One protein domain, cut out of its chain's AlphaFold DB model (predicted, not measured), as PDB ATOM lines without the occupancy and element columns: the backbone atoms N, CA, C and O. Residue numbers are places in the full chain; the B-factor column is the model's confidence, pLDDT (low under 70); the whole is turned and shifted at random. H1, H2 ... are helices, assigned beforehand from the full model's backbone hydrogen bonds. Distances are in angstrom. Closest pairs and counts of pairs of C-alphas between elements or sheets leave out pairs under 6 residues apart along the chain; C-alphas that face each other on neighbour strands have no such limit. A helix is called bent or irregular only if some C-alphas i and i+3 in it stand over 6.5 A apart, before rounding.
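This is residues 2 to 107 of the 308 residues of an uncharacterized protein of Schistosoma rodhaini (UniProt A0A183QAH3). A long helix, H5, runs along the domain's longest axis, with four shorter helices gathered round its earlier part and its last residues, 100 to 107, sticking out as a bare arm. H1 and H3 lie on two sides of H5, nearly antiparallel to it, in one layer, and H2 and H4 cover one face of that layer. The printed part has 106 residues with five named helices, H1 to H5 in order along the chain, and no named strand; the class is all helix. The whole is compact, with a radius of gyration of the C-alphas of 14.5 A, yet elongated, with spans of 50 by 30 by 19 A.

H5, residues 78 to 107, touches H3, residues 38 to 53, at a shallow tilt of 25 degrees, opposite ways; the closest C-alphas are those of Ala 42 and Ala 85, 4.3 A apart. With residues 80 to 87 alone, H5 touches H1, residues 2 to 12, at a shallow tilt of 19 degrees, opposite ways; the closest C-alphas, of Cys 9 and Thr 80, are 5.8 A apart. H2, residues 17 to 31, touches H5 with residues 27 to 31 alone, the same way at a steep tilt of 40 degrees; the closest C-alphas, of Ala 31 and Ala 92, are 5.0 A apart. H1, H2 and H5 form a bundle, three helices gathered together. H1 and H2 form a helical hairpin; their closest C-alphas, of Val 7 and Ala 20, are 5.2 A apart. H4, residues 64 to 75, is irregular, with C-alphas 65 and 68 8.6 A apart. With residues 65 to 69 alone it touches H2, closest at the C-alphas of Ala 30 and Thr 65, 5.9 A apart. H3 touches H4 with residues 45 to 52 alone, closest at the C-alphas of Trp 49 and Ile 73, 6.4 A apart. H1 is apart from H3 and H4. Every O i to N i+4 pair is within hydrogen-bond range in H1, H2 and H5, against 11 of 12 in H3 and 2 of 8 in H4, where 6 of 9 O i to N i+3 pairs are.

H1 begins at C-alpha 2 (14.759, -35.213, -29.904). H2 measures 21.1 A and H3 23.8 A from first to last C-alpha. H5 measures 42.8 A, from C-alpha 78 (29.921, -41.687, -33.955) to C-alpha 107 (-11.022, -54.214, -35.350).

The two C-alphas farthest apart, of Val 55 and Ala 107, are 50.5 A apart. The printed part has no cut and no long link. Mean pLDDT of the printed part is 83.8; residue 34 and residues 55 to 64 are under 70.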
ATOM      1  N   LEU A   2      13.756 -34.307 -29.291       84.56
ATOM      2  CA  LEU A   2      14.759 -35.213 -29.904       84.56
ATOM      3  C   LEU A   2      15.240 -34.762 -31.295       84.56
ATOM      4  O   LEU A   2      16.433 -34.798 -31.568       84.56
ATOM      5  N   GLN A   3      14.333 -34.283 -32.153       89.31
ATOM      6  CA  GLN A   3      14.703 -33.743 -33.466       89.31
ATOM      7  C   GLN A   3      15.607 -32.502 -33.345       89.31
ATOM      8  O   GLN A   3      16.555 -32.357 -34.105       89.31
ATOM      9  N   GLU A   4      15.347 -31.628 -32.371       91.12
ATOM     10  CA  GLU A   4      16.174 -30.438 -32.115       91.12
ATOM     11  C   GLU A   4      17.571 -30.837 -31.631       91.12
ATOM     12  O   GLU A   4      18.557 -30.259 -32.074       91.12
ATOM     13  N   LEU A   5      17.669 -31.870 -30.787       91.75
ATOM     14  CA  LEU A   5      18.952 -32.411 -30.340       91.75
ATOM     15  C   LEU A   5      19.770 -32.977 -31.512       91.75
ATOM     16  O   LEU A   5      20.964 -32.711 -31.600       91.75
ATOM     17  N   VAL A   6      19.126 -33.688 -32.447       92.50
ATOM     18  CA  VAL A   6      19.771 -34.156 -33.689       92.50
ATOM     19  C   VAL A   6      20.296 -32.978 -34.512       92.50
ATOM     20  O   VAL A   6      21.434 -33.021 -34.973       92.50
ATOM     21  N   VAL A   7      19.507 -31.909 -34.666       93.56
ATOM     22  CA  VAL A   7      19.931 -30.702 -35.396       93.56
ATOM     23  C   VAL A   7      21.139 -30.042 -34.726       93.56
ATOM     24  O   VAL A   7      22.083 -29.680 -35.424       93.56
ATOM     25  N   ILE A   8      21.148 -29.932 -33.395       93.88
ATOM     26  CA  ILE A   8      22.279 -29.372 -32.639       93.88
ATOM     27  C   ILE A   8      23.540 -30.226 -32.838       93.88
ATOM     28  O   ILE A   8      24.595 -29.682 -33.153       93.88
ATOM     29  N   CYS A   9      23.446 -31.553 -32.714       93.00
ATOM     30  CA  CYS A   9      24.593 -32.444 -32.923       93.00
ATOM     31  C   CYS A   9      25.130 -32.382 -34.362       93.00
ATOM     32  O   CYS A   9      26.340 -32.335 -34.559       93.00
ATOM     33  N   LEU A  10      24.250 -32.287 -35.362       92.88
ATOM     34  CA  LEU A  10      24.659 -32.077 -36.752       92.88
ATOM     35  C   LEU A  10      25.389 -30.739 -36.939       92.88
ATOM     36  O   LEU A  10      26.389 -30.677 -37.645       92.88
ATOM     37  N   GLN A  11      24.942 -29.661 -36.292       93.56
ATOM     38  CA  GLN A  11      25.650 -28.378 -36.346       93.56
ATOM     39  C   GLN A  11      27.032 -28.444 -35.680       93.56
ATOM     40  O   GLN A  11      27.979 -27.852 -36.198       93.56
ATOM     41  N   LEU A  12      27.169 -29.186 -34.574       93.44
ATOM     42  CA  LEU A  12      28.463 -29.431 -33.922       93.44
ATOM     43  C   LEU A  12      29.426 -30.229 -34.816       93.44
ATOM     44  O   LEU A  12      30.625 -29.970 -34.788       93.44
ATOM     45  N   ASP A  13      28.902 -31.106 -35.675       91.12
ATOM     46  CA  ASP A  13      29.661 -31.808 -36.725       91.12
ATOM     47  C   ASP A  13      29.976 -30.910 -37.949       91.12
ATOM     48  O   ASP A  13      30.480 -31.370 -38.977       91.12
ATOM     49  N   GLY A  14      29.691 -29.607 -37.867       90.06
ATOM     50  CA  GLY A  14      30.059 -28.613 -38.878       90.06
ATOM     51  C   GLY A  14      29.061 -28.468 -40.029       90.06
ATOM     52  O   GLY A  14      29.422 -27.950 -41.090       90.06
ATOM     53  N   PHE A  15      27.821 -28.931 -39.864       91.81
ATOM     54  CA  PHE A  15      26.747 -28.690 -40.829       91.81
ATOM     55  C   PHE A  15      26.158 -27.291 -40.660       91.81
ATOM     56  O   PHE A  15      25.975 -26.800 -39.543       91.81
ATOM     57  N   SER A  16      25.784 -26.655 -41.770       93.75
ATOM     58  CA  SER A  16      24.987 -25.431 -41.699       93.75
ATOM     59  C   SER A  16      23.604 -25.722 -41.109       93.75
ATOM     60  O   SER A  16      23.073 -26.831 -41.213       93.75
ATOM     61  N   ASN A  17      22.963 -24.703 -40.535       92.12
ATOM     62  CA  ASN A  17      21.619 -24.846 -39.971       92.12
ATOM     63  C   ASN A  17      20.597 -25.378 -41.001       92.12
ATOM     64  O   ASN A  17      19.726 -26.179 -40.666       92.12
ATOM     65  N   SER A  18      20.718 -24.970 -42.268       92.69
ATOM     66  CA  SER A  18      19.840 -25.450 -43.342       92.69
ATOM     67  C   SER A  18      20.061 -26.936 -43.645       92.69
ATOM     68  O   SER A  18      19.092 -27.694 -43.724       92.69
ATOM     69  N   GLU A  19      21.319 -27.377 -43.747       91.00
ATOM     70  CA  GLU A  19      21.655 -28.785 -43.996       91.00
ATOM     71  C   GLU A  19      21.235 -29.683 -42.827       91.00
ATOM     72  O   GLU A  19      20.630 -30.733 -43.050       91.00
ATOM     73  N   ALA A  20      21.500 -29.252 -41.590       90.88
ATOM     74  CA  ALA A  20      21.145 -29.993 -40.383       90.88
ATOM     75  C   ALA A  20      19.626 -30.214 -40.280       90.88
ATOM     76  O   ALA A  20      19.174 -31.340 -40.062       90.88
ATOM     77  N   ASN A  21      18.826 -29.167 -40.518       92.44
ATOM     78  CA  ASN A  21      17.366 -29.283 -40.528       92.44
ATOM     79  C   ASN A  21      16.864 -30.178 -41.660       92.44
ATOM     80  O   ASN A  21      16.015 -31.037 -41.428       92.44
ATOM     81  N   LYS A  22      17.398 -30.015 -42.876       91.75
ATOM     82  CA  LYS A  22      17.004 -30.842 -44.021       91.75
ATOM     83  C   LYS A  22      17.288 -32.325 -43.768       91.75
ATOM     84  O   LYS A  22      16.440 -33.163 -44.058       91.75
ATOM     85  N   CYS A  23      18.447 -32.639 -43.189       90.06
ATOM     86  CA  CYS A  23      18.817 -34.000 -42.809       90.06
ATOM     87  C   CYS A  23      17.854 -34.567 -41.754       90.06
ATOM     88  O   CYS A  23      17.280 -35.636 -41.955       90.06
ATOM     89  N   ALA A  24      17.602 -33.822 -40.672       91.38
ATOM     90  CA  ALA A  24      16.706 -34.252 -39.599       91.38
ATOM     91  C   ALA A  24      15.260 -34.483 -40.081       91.38
ATOM     92  O   ALA A  24      14.623 -35.453 -39.665       91.38
ATOM     93  N   ILE A  25      14.751 -33.627 -40.976       92.12
ATOM     94  CA  ILE A  25      13.430 -33.790 -41.602       92.12
ATOM     95  C   ILE A  25      13.405 -35.044 -42.482       92.12
ATOM     96  O   ILE A  25      12.523 -35.875 -42.312       92.12
ATOM     97  N   SER A  26      14.407 -35.232 -43.345       91.00
ATOM     98  CA  SER A  26      14.493 -36.402 -44.229       91.00
ATOM     99  C   SER A  26      14.531 -37.722 -43.442       91.00
ATOM    100  O   SER A  26      13.810 -38.665 -43.767       91.00
ATOM    101  N   ILE A  27      15.287 -37.775 -42.336       90.75
ATOM    102  CA  ILE A  27      15.309 -38.936 -41.427       90.75
ATOM    103  C   ILE A  27      13.932 -39.170 -40.795       90.75
ATOM    104  O   ILE A  27      13.483 -40.313 -40.714       90.75
ATOM    105  N   ASN A  28      13.265 -38.107 -40.338       91.31
ATOM    106  CA  ASN A  28      11.935 -38.195 -39.735       91.31
ATOM    107  C   ASN A  28      10.907 -38.731 -40.743       91.31
ATOM    108  O   ASN A  28      10.157 -39.652 -40.425       91.31
ATOM    109  N   ASP A  29      10.912 -38.213 -41.969       90.56
ATOM    110  CA  ASP A  29       9.994 -38.638 -43.027       90.56
ATOM    111  C   ASP A  29      10.247 -40.092 -43.446       90.56
ATOM    112  O   ASP A  29       9.304 -40.876 -43.575       90.56
ATOM    113  N   ALA A  30      11.515 -40.491 -43.576       88.31
ATOM    114  CA  ALA A  30      11.896 -41.876 -43.843       88.31
ATOM    115  C   ALA A  30      11.459 -42.826 -42.716       88.31
ATOM    116  O   ALA A  30      10.909 -43.897 -42.979       88.31
ATOM    117  N   ALA A  31      11.646 -42.426 -41.455       87.81
ATOM    118  CA  ALA A  31      11.259 -43.223 -40.293       87.81
ATOM    119  C   ALA A  31       9.733 -43.333 -40.106       87.81
ATOM    120  O   ALA A  31       9.262 -44.275 -39.468       87.81
ATOM    121  N   ARG A  32       8.954 -42.402 -40.673       87.94
ATOM    122  CA  ARG A  32       7.479 -42.405 -40.651       87.94
ATOM    123  C   ARG A  32       6.838 -43.263 -41.739       87.94
ATOM    124  O   ARG A  32       5.611 -43.352 -41.794       87.94
ATOM    125  N   GLN A  33       7.619 -43.878 -42.623       85.19
ATOM    126  CA  GLN A  33       7.061 -44.748 -43.655       85.19
ATOM    127  C   GLN A  33       6.280 -45.908 -43.018       85.19
ATOM    128  O   GLN A  33       6.747 -46.550 -42.081       85.19
ATOM    129  N   HIS A  34       5.089 -46.205 -43.549       68.38
ATOM    130  CA  HIS A  34       4.132 -47.156 -42.958       68.38
ATOM    131  C   HIS A  34       4.664 -48.586 -42.747       68.38
ATOM    132  O   HIS A  34       4.074 -49.352 -41.991       68.38
ATOM    133  N   PHE A  35       5.745 -48.960 -43.428       73.69
ATOM    134  CA  PHE A  35       6.379 -50.278 -43.353       73.69
ATOM    135  C   PHE A  35       7.695 -50.270 -42.560       73.69
ATOM    136  O   PHE A  35       8.375 -51.293 -42.498       73.69
ATOM    137  N   MET A  36       8.079 -49.134 -41.970       81.38
ATOM    138  CA  MET A  36       9.322 -49.025 -41.219       81.38
ATOM    139  C   MET A  36       9.194 -49.732 -39.867       81.38
ATOM    140  O   MET A  36       8.440 -49.310 -38.990       81.38
ATOM    141  N   ILE A  37       9.958 -50.809 -39.695       83.75
ATOM    142  CA  ILE A  37      10.077 -51.518 -38.419       83.75
ATOM    143  C   ILE A  37      11.091 -50.761 -37.538       83.75
ATOM    144  O   ILE A  37      12.164 -50.402 -38.036       83.75
ATOM    145  N   PRO A  38      10.806 -50.516 -36.247       80.12
ATOM    146  CA  PRO A  38      11.662 -49.689 -35.395       80.12
ATOM    147  C   PRO A  38      13.115 -50.148 -35.274       80.12
ATOM    148  O   PRO A  38      14.042 -49.333 -35.340       80.12
ATOM    149  N   GLU A  39      13.325 -51.452 -35.124       83.12
ATOM    150  CA  GLU A  39      14.645 -52.077 -35.027       83.12
ATOM    151  C   GLU A  39      15.375 -52.021 -36.374       83.12
ATOM    152  O   GLU A  39      16.599 -51.867 -36.439       83.12
ATOM    153  N   TYR A  40      14.614 -52.095 -37.468       87.06
ATOM    154  CA  TYR A  40      15.145 -52.022 -38.821       87.06
ATOM    155  C   TYR A  40      15.664 -50.618 -39.149       87.06
ATOM    156  O   TYR A  40      16.746 -50.495 -39.719       87.06
ATOM    157  N   ALA A  41      14.968 -49.561 -38.713       87.12
ATOM    158  CA  ALA A  41      15.376 -48.171 -38.939       87.12
ATOM    159  C   ALA A  41      16.776 -47.864 -38.373       87.12
ATOM    160  O   ALA A  41      17.643 -47.367 -39.093       87.12
ATOM    161  N   ALA A  42      17.023 -48.210 -37.103       89.44
ATOM    162  CA  ALA A  42      18.335 -48.023 -36.478       89.44
ATOM    163  C   ALA A  42      19.412 -48.879 -37.154       89.44
ATOM    164  O   ALA A  42      20.507 -48.394 -37.439       89.44
ATOM    165  N   THR A  43      19.087 -50.138 -37.455       88.69
ATOM    166  CA  THR A  43      20.023 -51.069 -38.094       88.69
ATOM    167  C   THR A  43      20.458 -50.575 -39.472       88.69
ATOM    168  O   THR A  43      21.636 -50.672 -39.803       88.69
ATOM    169  N   LEU A  44      19.544 -50.015 -40.270       87.88
ATOM    170  CA  LEU A  44      19.869 -49.445 -41.579       87.88
ATOM    171  C   LEU A  44      20.854 -48.280 -41.470       87.88
ATOM    172  O   LEU A  44      21.820 -48.223 -42.226       87.88
ATOM    173  N   ILE A  45      20.640 -47.376 -40.513       89.38
ATOM    174  CA  ILE A  45      21.508 -46.214 -40.292       89.38
ATOM    175  C   ILE A  45      22.902 -46.645 -39.818       89.38
ATOM    176  O   ILE A  45      23.908 -46.164 -40.339       89.38
ATOM    177  N   LEU A  46      22.975 -47.582 -38.870       89.75
ATOM    178  CA  LEU A  46      24.251 -48.098 -38.371       89.75
ATOM    179  C   LEU A  46      25.007 -48.889 -39.449       89.75
ATOM    180  O   LEU A  46      26.215 -48.727 -39.586       89.75
ATOM    181  N   LYS A  47      24.305 -49.680 -40.272       87.38
ATOM    182  CA  LYS A  47      24.906 -50.354 -41.434       87.38
ATOM    183  C   LYS A  47      25.399 -49.364 -42.482       87.38
ATOM    184  O   LYS A  47      26.458 -49.578 -43.057       87.38
ATOM    185  N   LEU A  48      24.661 -48.281 -42.736       85.25
ATOM    186  CA  LEU A  48      25.099 -47.213 -43.639       85.25
ATOM    187  C   LEU A  48      26.418 -46.589 -43.170       85.25
ATOM    188  O   LEU A  48      27.293 -46.338 -43.997       85.25
ATOM    189  N   TRP A  49      26.572 -46.374 -41.863       87.00
ATOM    190  CA  TRP A  49      27.823 -45.890 -41.281       87.00
ATOM    191  C   TRP A  49      28.949 -46.911 -41.444       87.00
ATOM    192  O   TRP A  49      30.027 -46.560 -41.916       87.00
ATOM    193  N   ASP A  50      28.713 -48.163 -41.049       84.06
ATOM    194  CA  ASP A  50      29.735 -49.218 -41.067       84.06
ATOM    195  C   ASP A  50      30.250 -49.462 -42.494       84.06
ATOM    196  O   ASP A  50      31.452 -49.475 -42.752       84.06
ATOM    197  N   ASN A  51      29.333 -49.491 -43.463       80.12
ATOM    198  CA  ASN A  51      29.650 -49.587 -44.885       80.12
ATOM    199  C   ASN A  51      30.500 -48.414 -45.394       80.12
ATOM    200  O   ASN A  51      31.353 -48.613 -46.254       80.12
ATOM    201  N   HIS A  52      30.288 -47.199 -44.879       75.81
ATOM    202  CA  HIS A  52      31.112 -46.043 -45.236       75.81
ATOM    203  C   HIS A  52      32.544 -46.158 -44.686       75.81
ATOM    204  O   HIS A  52      33.480 -45.634 -45.288       75.81
ATOM    205  N   GLN A  53      32.741 -46.840 -43.556       70.81
ATOM    206  CA  GLN A  53      34.077 -47.053 -42.991       70.81
ATOM    207  C   GLN A  53      34.884 -48.134 -43.730       70.81
ATOM    208  O   GLN A  53      36.101 -48.211 -43.557       70.81
ATOM    209  N   GLN A  54      34.249 -48.951 -44.578       71.31
ATOM    210  CA  GLN A  54      34.921 -50.003 -45.338       71.31
ATOM    211  C   GLN A  54      35.524 -49.472 -46.653       71.31
ATOM    212  O   GLN A  54      34.847 -48.884 -47.491       71.31
ATOM    213  N   VAL A  55      36.817 -49.745 -46.861       52.78
ATOM    214  CA  VAL A  55      37.663 -49.229 -47.964       52.78
ATOM    215  C   VAL A  55      37.226 -49.697 -49.371       52.78
ATOM    216  O   VAL A  55      37.637 -49.117 -50.373       52.78
ATOM    217  N   HIS A  56      36.357 -50.711 -49.477       50.78
ATOM    218  CA  HIS A  56      35.921 -51.320 -50.745       50.78
ATOM    219  C   HIS A  56      34.396 -51.343 -50.920       50.78
ATOM    220  O   HIS A  56      33.816 -52.370 -51.272       50.78
ATOM    221  N   TYR A  57      33.721 -50.221 -50.675       53.47
ATOM    222  CA  TYR A  57      32.275 -50.155 -50.881       53.47
ATOM    223  C   TYR A  57      31.912 -49.862 -52.348       53.47
ATOM    224  O   TYR A  57      32.195 -48.783 -52.868       53.47
ATOM    225  N   SER A  58      31.241 -50.814 -53.008       44.84
ATOM    226  CA  SER A  58      30.515 -50.553 -54.258       44.84
ATOM    227  C   SER A  58      29.187 -49.857 -53.924       44.84
ATOM    228  O   SER A  58      28.443 -50.359 -53.081       44.84
ATOM    229  N   PRO A  59      28.841 -48.720 -54.555       49.94
ATOM    230  CA  PRO A  59      27.663 -47.929 -54.202       49.94
ATOM    231  C   PRO A  59      26.323 -48.546 -54.644       49.94
ATOM    232  O   PRO A  59      25.306 -47.850 -54.615       49.94
ATOM    233  N   GLU A  60      26.286 -49.827 -55.003       42.44
ATOM    234  CA  GLU A  60      25.104 -50.519 -55.518       42.44
ATOM    235  C   GLU A  60      24.372 -51.292 -54.415       42.44
ATOM    236  O   GLU A  60      24.405 -52.515 -54.323       42.44
ATOM    237  N   SER A  61      23.648 -50.563 -53.569       46.44
ATOM    238  CA  SER A  61      22.444 -51.120 -52.952       46.44
ATOM    239  C   SER A  61      21.329 -50.087 -53.048       46.44
ATOM    240  O   SER A  61      21.481 -48.931 -52.650       46.44
ATOM    241  N   HIS A  62      20.221 -50.503 -53.657       48.25
ATOM    242  CA  HIS A  62      19.044 -49.692 -53.971       48.25
ATOM    243  C   HIS A  62      18.177 -49.345 -52.745       48.25
ATOM    244  O   HIS A  62      17.039 -48.914 -52.916       48.25
ATOM    245  N   ASP A  63      18.690 -49.481 -51.517       54.28
ATOM    246  CA  ASP A  63      17.955 -49.078 -50.316       54.28
ATOM    247  C   ASP A  63      17.942 -47.545 -50.210       54.28
ATOM    248  O   ASP A  63      18.793 -46.894 -49.601       54.28
ATOM    249  N   SER A  64      16.946 -46.960 -50.875       63.28
ATOM    250  CA  SER A  64      16.725 -45.522 -51.045       63.28
ATOM    251  C   SER A  64      16.227 -44.811 -49.786       63.28
ATOM    252  O   SER A  64      16.096 -43.585 -49.787       63.28
ATOM    253  N   THR A  65      15.919 -45.561 -48.726       75.25
ATOM    254  CA  THR A  65      15.133 -45.074 -47.588       75.25
ATOM    255  C   THR A  65      15.824 -43.955 -46.811       75.25
ATOM    256  O   THR A  65      15.164 -43.004 -46.419       75.25
ATOM    257  N   PHE A  66      17.154 -44.000 -46.672       81.88
ATOM    258  CA  PHE A  66      17.959 -42.944 -46.033       81.88
ATOM    259  C   PHE A  66      18.984 -42.336 -47.008       81.88
ATOM    260  O   PHE A  66      20.150 -42.114 -46.675       81.88
ATOM    261  N   SER A  67      18.559 -42.087 -48.249       77.81
ATOM    262  CA  SER A  67      19.427 -41.598 -49.333       77.81
ATOM    263  C   SER A  67      20.092 -40.246 -49.045       77.81
ATOM    264  O   SER A  67      21.266 -40.064 -49.373       77.81
ATOM    265  N   ASP A  68      19.398 -39.314 -48.386       80.00
ATOM    266  CA  ASP A  68      19.994 -38.032 -47.988       80.00
ATOM    267  C   ASP A  68      21.037 -38.198 -46.880       80.00
ATOM    268  O   ASP A  68      22.093 -37.569 -46.937       80.00
ATOM    269  N   LEU A  69      20.796 -39.088 -45.913       84.38
ATOM    270  CA  LEU A  69      21.758 -39.376 -44.848       84.38
ATOM    271  C   LEU A  69      23.062 -39.954 -45.416       84.38
ATOM    272  O   LEU A  69      24.145 -39.549 -44.996       84.38
ATOM    273  N   LYS A  70      22.972 -40.828 -46.431       82.31
ATOM    274  CA  LYS A  70      24.135 -41.415 -47.121       82.31
ATOM    275  C   LYS A  70      25.106 -40.353 -47.653       82.31
ATOM    276  O   LYS A  70      26.313 -40.569 -47.630       82.31
ATOM    277  N   ARG A  71      24.609 -39.190 -48.096       81.56
ATOM    278  CA  ARG A  71      25.449 -38.090 -48.615       81.56
ATOM    279  C   ARG A  71      26.289 -37.421 -47.531       81.56
ATOM    280  O   ARG A  71      27.356 -36.890 -47.820       81.56
ATOM    281  N   TYR A  72      25.812 -37.446 -46.294       83.56
ATOM    282  CA  TYR A  72      26.356 -36.662 -45.190       83.56
ATOM    283  C   TYR A  72      27.086 -37.503 -44.142       83.56
ATOM    284  O   TYR A  72      27.820 -36.951 -43.327       83.56
ATOM    285  N   ILE A  73      26.931 -38.828 -44.190       86.44
ATOM    286  CA  ILE A  73      27.416 -39.756 -43.164       86.44
ATOM    287  C   ILE A  73      28.927 -39.657 -42.901       86.44
ATOM    288  O   ILE A  73      29.364 -39.818 -41.770       86.44
ATOM    289  N   HIS A  74      29.709 -39.298 -43.922       83.69
ATOM    290  CA  HIS A  74      31.165 -39.146 -43.856       83.69
ATOM    291  C   HIS A  74      31.647 -37.979 -42.982       83.69
ATOM    292  O   HIS A  74      32.805 -37.964 -42.573       83.69
ATOM    293  N   ARG A  75      30.782 -36.991 -42.718       86.38
ATOM    294  CA  ARG A  75      31.101 -35.796 -41.914       86.38
ATOM    295  C   ARG A  75      30.670 -35.929 -40.457       86.38
ATOM    296  O   ARG A  75      30.979 -35.050 -39.666       86.38
ATOM    297  N   MET A  76      29.916 -36.971 -40.117       89.12
ATOM    298  CA  MET A  76      29.293 -37.107 -38.802       89.12
ATOM    299  C   MET A  76      30.192 -37.875 -37.838       89.12
ATOM    300  O   MET A  76      30.883 -38.815 -38.233       89.12
ATOM    301  N   CYS A  77      30.148 -37.516 -36.555       90.50
ATOM    302  CA  CYS A  77      30.816 -38.283 -35.507       90.50
ATOM    303  C   CYS A  77      29.946 -39.452 -35.001       90.50
ATOM    304  O   CYS A  77      28.731 -39.499 -35.214       90.50
ATOM    305  N   ALA A  78      30.576 -40.426 -34.329       89.56
ATOM    306  CA  ALA A  78      29.921 -41.687 -33.955       89.56
ATOM    307  C   ALA A  78      28.726 -41.454 -33.030       89.56
ATOM    308  O   ALA A  78      27.672 -42.064 -33.197       89.56
ATOM    309  N   SER A  79      28.859 -40.505 -32.104       91.31
ATOM    310  CA  SER A  79      27.775 -40.085 -31.218       91.31
ATOM    311  C   SER A  79      26.586 -39.500 -31.977       91.31
ATOM    312  O   SER A  79      25.450 -39.841 -31.651       91.31
ATOM    313  N   THR A  80      26.816 -38.678 -33.006       92.88
ATOM    314  CA  THR A  80      25.732 -38.095 -33.815       92.88
ATOM    315  C   THR A  80      24.958 -39.171 -34.559       92.88
ATOM    316  O   THR A  80      23.733 -39.116 -34.627       92.88
ATOM    317  N   ILE A  81      25.632 -40.201 -35.064       92.38
ATOM    318  CA  ILE A  81      24.945 -41.270 -35.794       92.38
ATOM    319  C   ILE A  81      24.231 -42.250 -34.880       92.38
ATOM    320  O   ILE A  81      23.116 -42.657 -35.206       92.38
ATOM    321  N   ILE A  82      24.789 -42.562 -33.710       92.06
ATOM    322  CA  ILE A  82      24.052 -43.303 -32.679       92.06
ATOM    323  C   ILE A  82      22.781 -42.533 -32.295       92.06
ATOM    324  O   ILE A  82      21.703 -43.125 -32.206       92.06
ATOM    325  N   LEU A  83      22.878 -41.209 -32.139       93.50
ATOM    326  CA  LEU A  83      21.727 -40.359 -31.847       93.50
ATOM    327  C   LEU A  83      20.696 -40.370 -32.987       93.50
ATOM    328  O   LEU A  83      19.504 -40.514 -32.720       93.50
ATOM    329  N   ILE A  84      21.128 -40.255 -34.245       93.06
ATOM    330  CA  ILE A  84      20.251 -40.310 -35.427       93.06
ATOM    331  C   ILE A  84      19.555 -41.674 -35.539       93.06
ATOM    332  O   ILE A  84      18.348 -41.722 -35.784       93.06
ATOM    333  N   ALA A  85      20.279 -42.772 -35.313       92.06
ATOM    334  CA  ALA A  85      19.719 -44.121 -35.306       92.06
ATOM    335  C   ALA A  85      18.664 -44.284 -34.200       92.06
ATOM    336  O   ALA A  85      17.567 -44.788 -34.457       92.06
ATOM    337  N   GLY A  86      18.960 -43.795 -32.992       92.19
ATOM    338  CA  GLY A  86      18.012 -43.773 -31.877       92.19
ATOM    339  C   GLY A  86      16.774 -42.927 -32.181       92.19
ATOM    340  O   GLY A  86      15.650 -43.382 -31.974       92.19
ATOM    341  N   PHE A  87      16.957 -41.732 -32.744       93.38
ATOM    342  CA  PHE A  87      15.860 -40.858 -33.161       93.38
ATOM    343  C   PHE A  87      14.951 -41.536 -34.194       93.38
ATOM    344  O   PHE A  87      13.736 -41.583 -33.995       93.38
ATOM    345  N   ALA A  88      15.524 -42.110 -35.254       92.25
ATOM    346  CA  ALA A  88      14.766 -42.816 -36.283       92.25
ATOM    347  C   ALA A  88      13.995 -44.013 -35.707       92.25
ATOM    348  O   ALA A  88      12.827 -44.206 -36.037       92.25
ATOM    349  N   SER A  89      14.609 -44.775 -34.796       92.38
ATOM    350  CA  SER A  89      13.944 -45.894 -34.120       92.38
ATOM    351  C   SER A  89      12.771 -45.440 -33.247       92.38
ATOM    352  O   SER A  89      11.694 -46.033 -33.305       92.38
ATOM    353  N   VAL A  90      12.923 -44.346 -32.492       92.81
ATOM    354  CA  VAL A  90      11.836 -43.777 -31.672       92.81
ATOM    355  C   VAL A  90      10.684 -43.278 -32.548       92.81
ATOM    356  O   VAL A  90       9.521 -43.560 -32.252       92.81
ATOM    357  N   VAL A  91      10.981 -42.582 -33.649       92.00
ATOM    358  CA  VAL A  91       9.963 -42.111 -34.605       92.00
ATOM    359  C   VAL A  91       9.230 -43.285 -35.260       92.00
ATOM    360  O   VAL A  91       7.996 -43.278 -35.324       92.00
ATOM    361  N   ALA A  92       9.964 -44.310 -35.692       91.19
ATOM    362  CA  ALA A  92       9.384 -45.522 -36.259       91.19
ATOM    363  C   ALA A  92       8.526 -46.268 -35.222       91.19
ATOM    364  O   ALA A  92       7.414 -46.681 -35.538       91.19
ATOM    365  N   THR A  93       8.971 -46.352 -33.960       91.00
ATOM    366  CA  THR A  93       8.195 -46.948 -32.855       91.00
ATOM    367  C   THR A  93       6.885 -46.206 -32.640       91.00
ATOM    368  O   THR A  93       5.828 -46.828 -32.580       91.00
ATOM    369  N   ALA A  94       6.929 -44.875 -32.560       89.75
ATOM    370  CA  ALA A  94       5.731 -44.063 -32.379       89.75
ATOM    371  C   ALA A  94       4.748 -44.249 -33.547       89.75
ATOM    372  O   ALA A  94       3.549 -44.425 -33.330       89.75
ATOM    373  N   THR A  95       5.257 -44.266 -34.780       88.69
ATOM    374  CA  THR A  95       4.450 -44.496 -35.988       88.69
ATOM    375  C   THR A  95       3.815 -45.884 -35.976       88.69
ATOM    376  O   THR A  95       2.610 -46.016 -36.192       88.69
ATOM    377  N   PHE A  96       4.601 -46.910 -35.652       87.38
ATOM    378  CA  PHE A  96       4.135 -48.286 -35.545       87.38
ATOM    379  C   PHE A  96       3.056 -48.438 -34.468       87.38
ATOM    380  O   PHE A  96       1.997 -48.996 -34.743       87.38
ATOM    381  N   LEU A  97       3.273 -47.903 -33.263       88.12
ATOM    382  CA  LEU A  97       2.300 -47.970 -32.168       88.12
ATOM    383  C   LEU A  97       0.996 -47.251 -32.513       88.12
ATOM    384  O   LEU A  97      -0.077 -47.805 -32.284       88.12
ATOM    385  N   ASN A  98       1.073 -46.058 -33.109       86.81
ATOM    386  CA  ASN A  98      -0.112 -45.332 -33.567       86.81
ATOM    387  C   ASN A  98      -0.914 -46.153 -34.584       86.81
ATOM    388  O   ASN A  98      -2.140 -46.216 -34.508       86.81
ATOM    389  N   GLU A  99      -0.227 -46.827 -35.505       82.81
ATOM    390  CA  GLU A  99      -0.867 -47.688 -36.494       82.81
ATOM    391  C   GLU A  99      -1.480 -48.946 -35.858       82.81
ATOM    392  O   GLU A  99      -2.594 -49.331 -36.214       82.81
ATOM    393  N   GLN A 100      -0.822 -49.549 -34.862       83.25
ATOM    394  CA  GLN A 100      -1.379 -50.678 -34.107       83.25
ATOM    395  C   GLN A 100      -2.630 -50.285 -33.315       83.25
ATOM    396  O   GLN A 100      -3.625 -51.012 -33.338       83.25
ATOM    397  N   ILE A 101      -2.622 -49.118 -32.661       83.12
ATOM    398  CA  ILE A 101      -3.803 -48.570 -31.978       83.12
ATOM    399  C   ILE A 101      -4.934 -48.369 -32.991       83.12
ATOM    400  O   ILE A 101      -6.044 -48.859 -32.779       83.12
ATOM    401  N   ARG A 102      -4.637 -47.746 -34.137       82.25
ATOM    402  CA  ARG A 102      -5.606 -47.515 -35.216       82.25
ATOM    403  C   ARG A 102      -6.217 -48.822 -35.729       82.25
ATOM    404  O   ARG A 102      -7.432 -48.903 -35.908       82.25
ATOM    405  N   ILE A 103      -5.400 -49.851 -35.962       80.12
ATOM    406  CA  ILE A 103      -5.858 -51.177 -36.407       80.12
ATOM    407  C   ILE A 103      -6.735 -51.833 -35.333       80.12
ATOM    408  O   ILE A 103      -7.795 -52.368 -35.660       80.12
ATOM    409  N   SER A 104      -6.332 -51.758 -34.065       80.62
ATOM    410  CA  SER A 104      -7.085 -52.309 -32.933       80.62
ATOM    411  C   SER A 104      -8.460 -51.647 -32.779       80.62
ATOM    412  O   SER A 104      -9.485 -52.328 -32.698       80.62
ATOM    413  N   GLU A 105      -8.527 -50.316 -32.841       82.12
ATOM    414  CA  GLU A 105      -9.793 -49.577 -32.812       82.12
ATOM    415  C   GLU A 105     -10.700 -49.936 -33.993       82.12
ATOM    416  O   GLU A 105     -11.909 -50.135 -33.825       82.12
ATOM    417  N   GLN A 106     -10.129 -50.063 -35.195       80.00
ATOM    418  CA  GLN A 106     -10.870 -50.510 -36.373       80.00
ATOM    419  C   GLN A 106     -11.396 -51.940 -36.215       80.00
ATOM    420  O   GLN A 106     -12.540 -52.202 -36.592       80.00
ATOM    421  N   ALA A 107     -10.608 -52.845 -35.632       80.19
ATOM    422  CA  ALA A 107     -11.022 -54.214 -35.350       80.19
ATOM    423  C   ALA A 107     -12.169 -54.260 -34.327       80.19
ATOM    424  O   ALA A 107     -13.155 -54.965 -34.544       80.19
TER     425      ALA A 107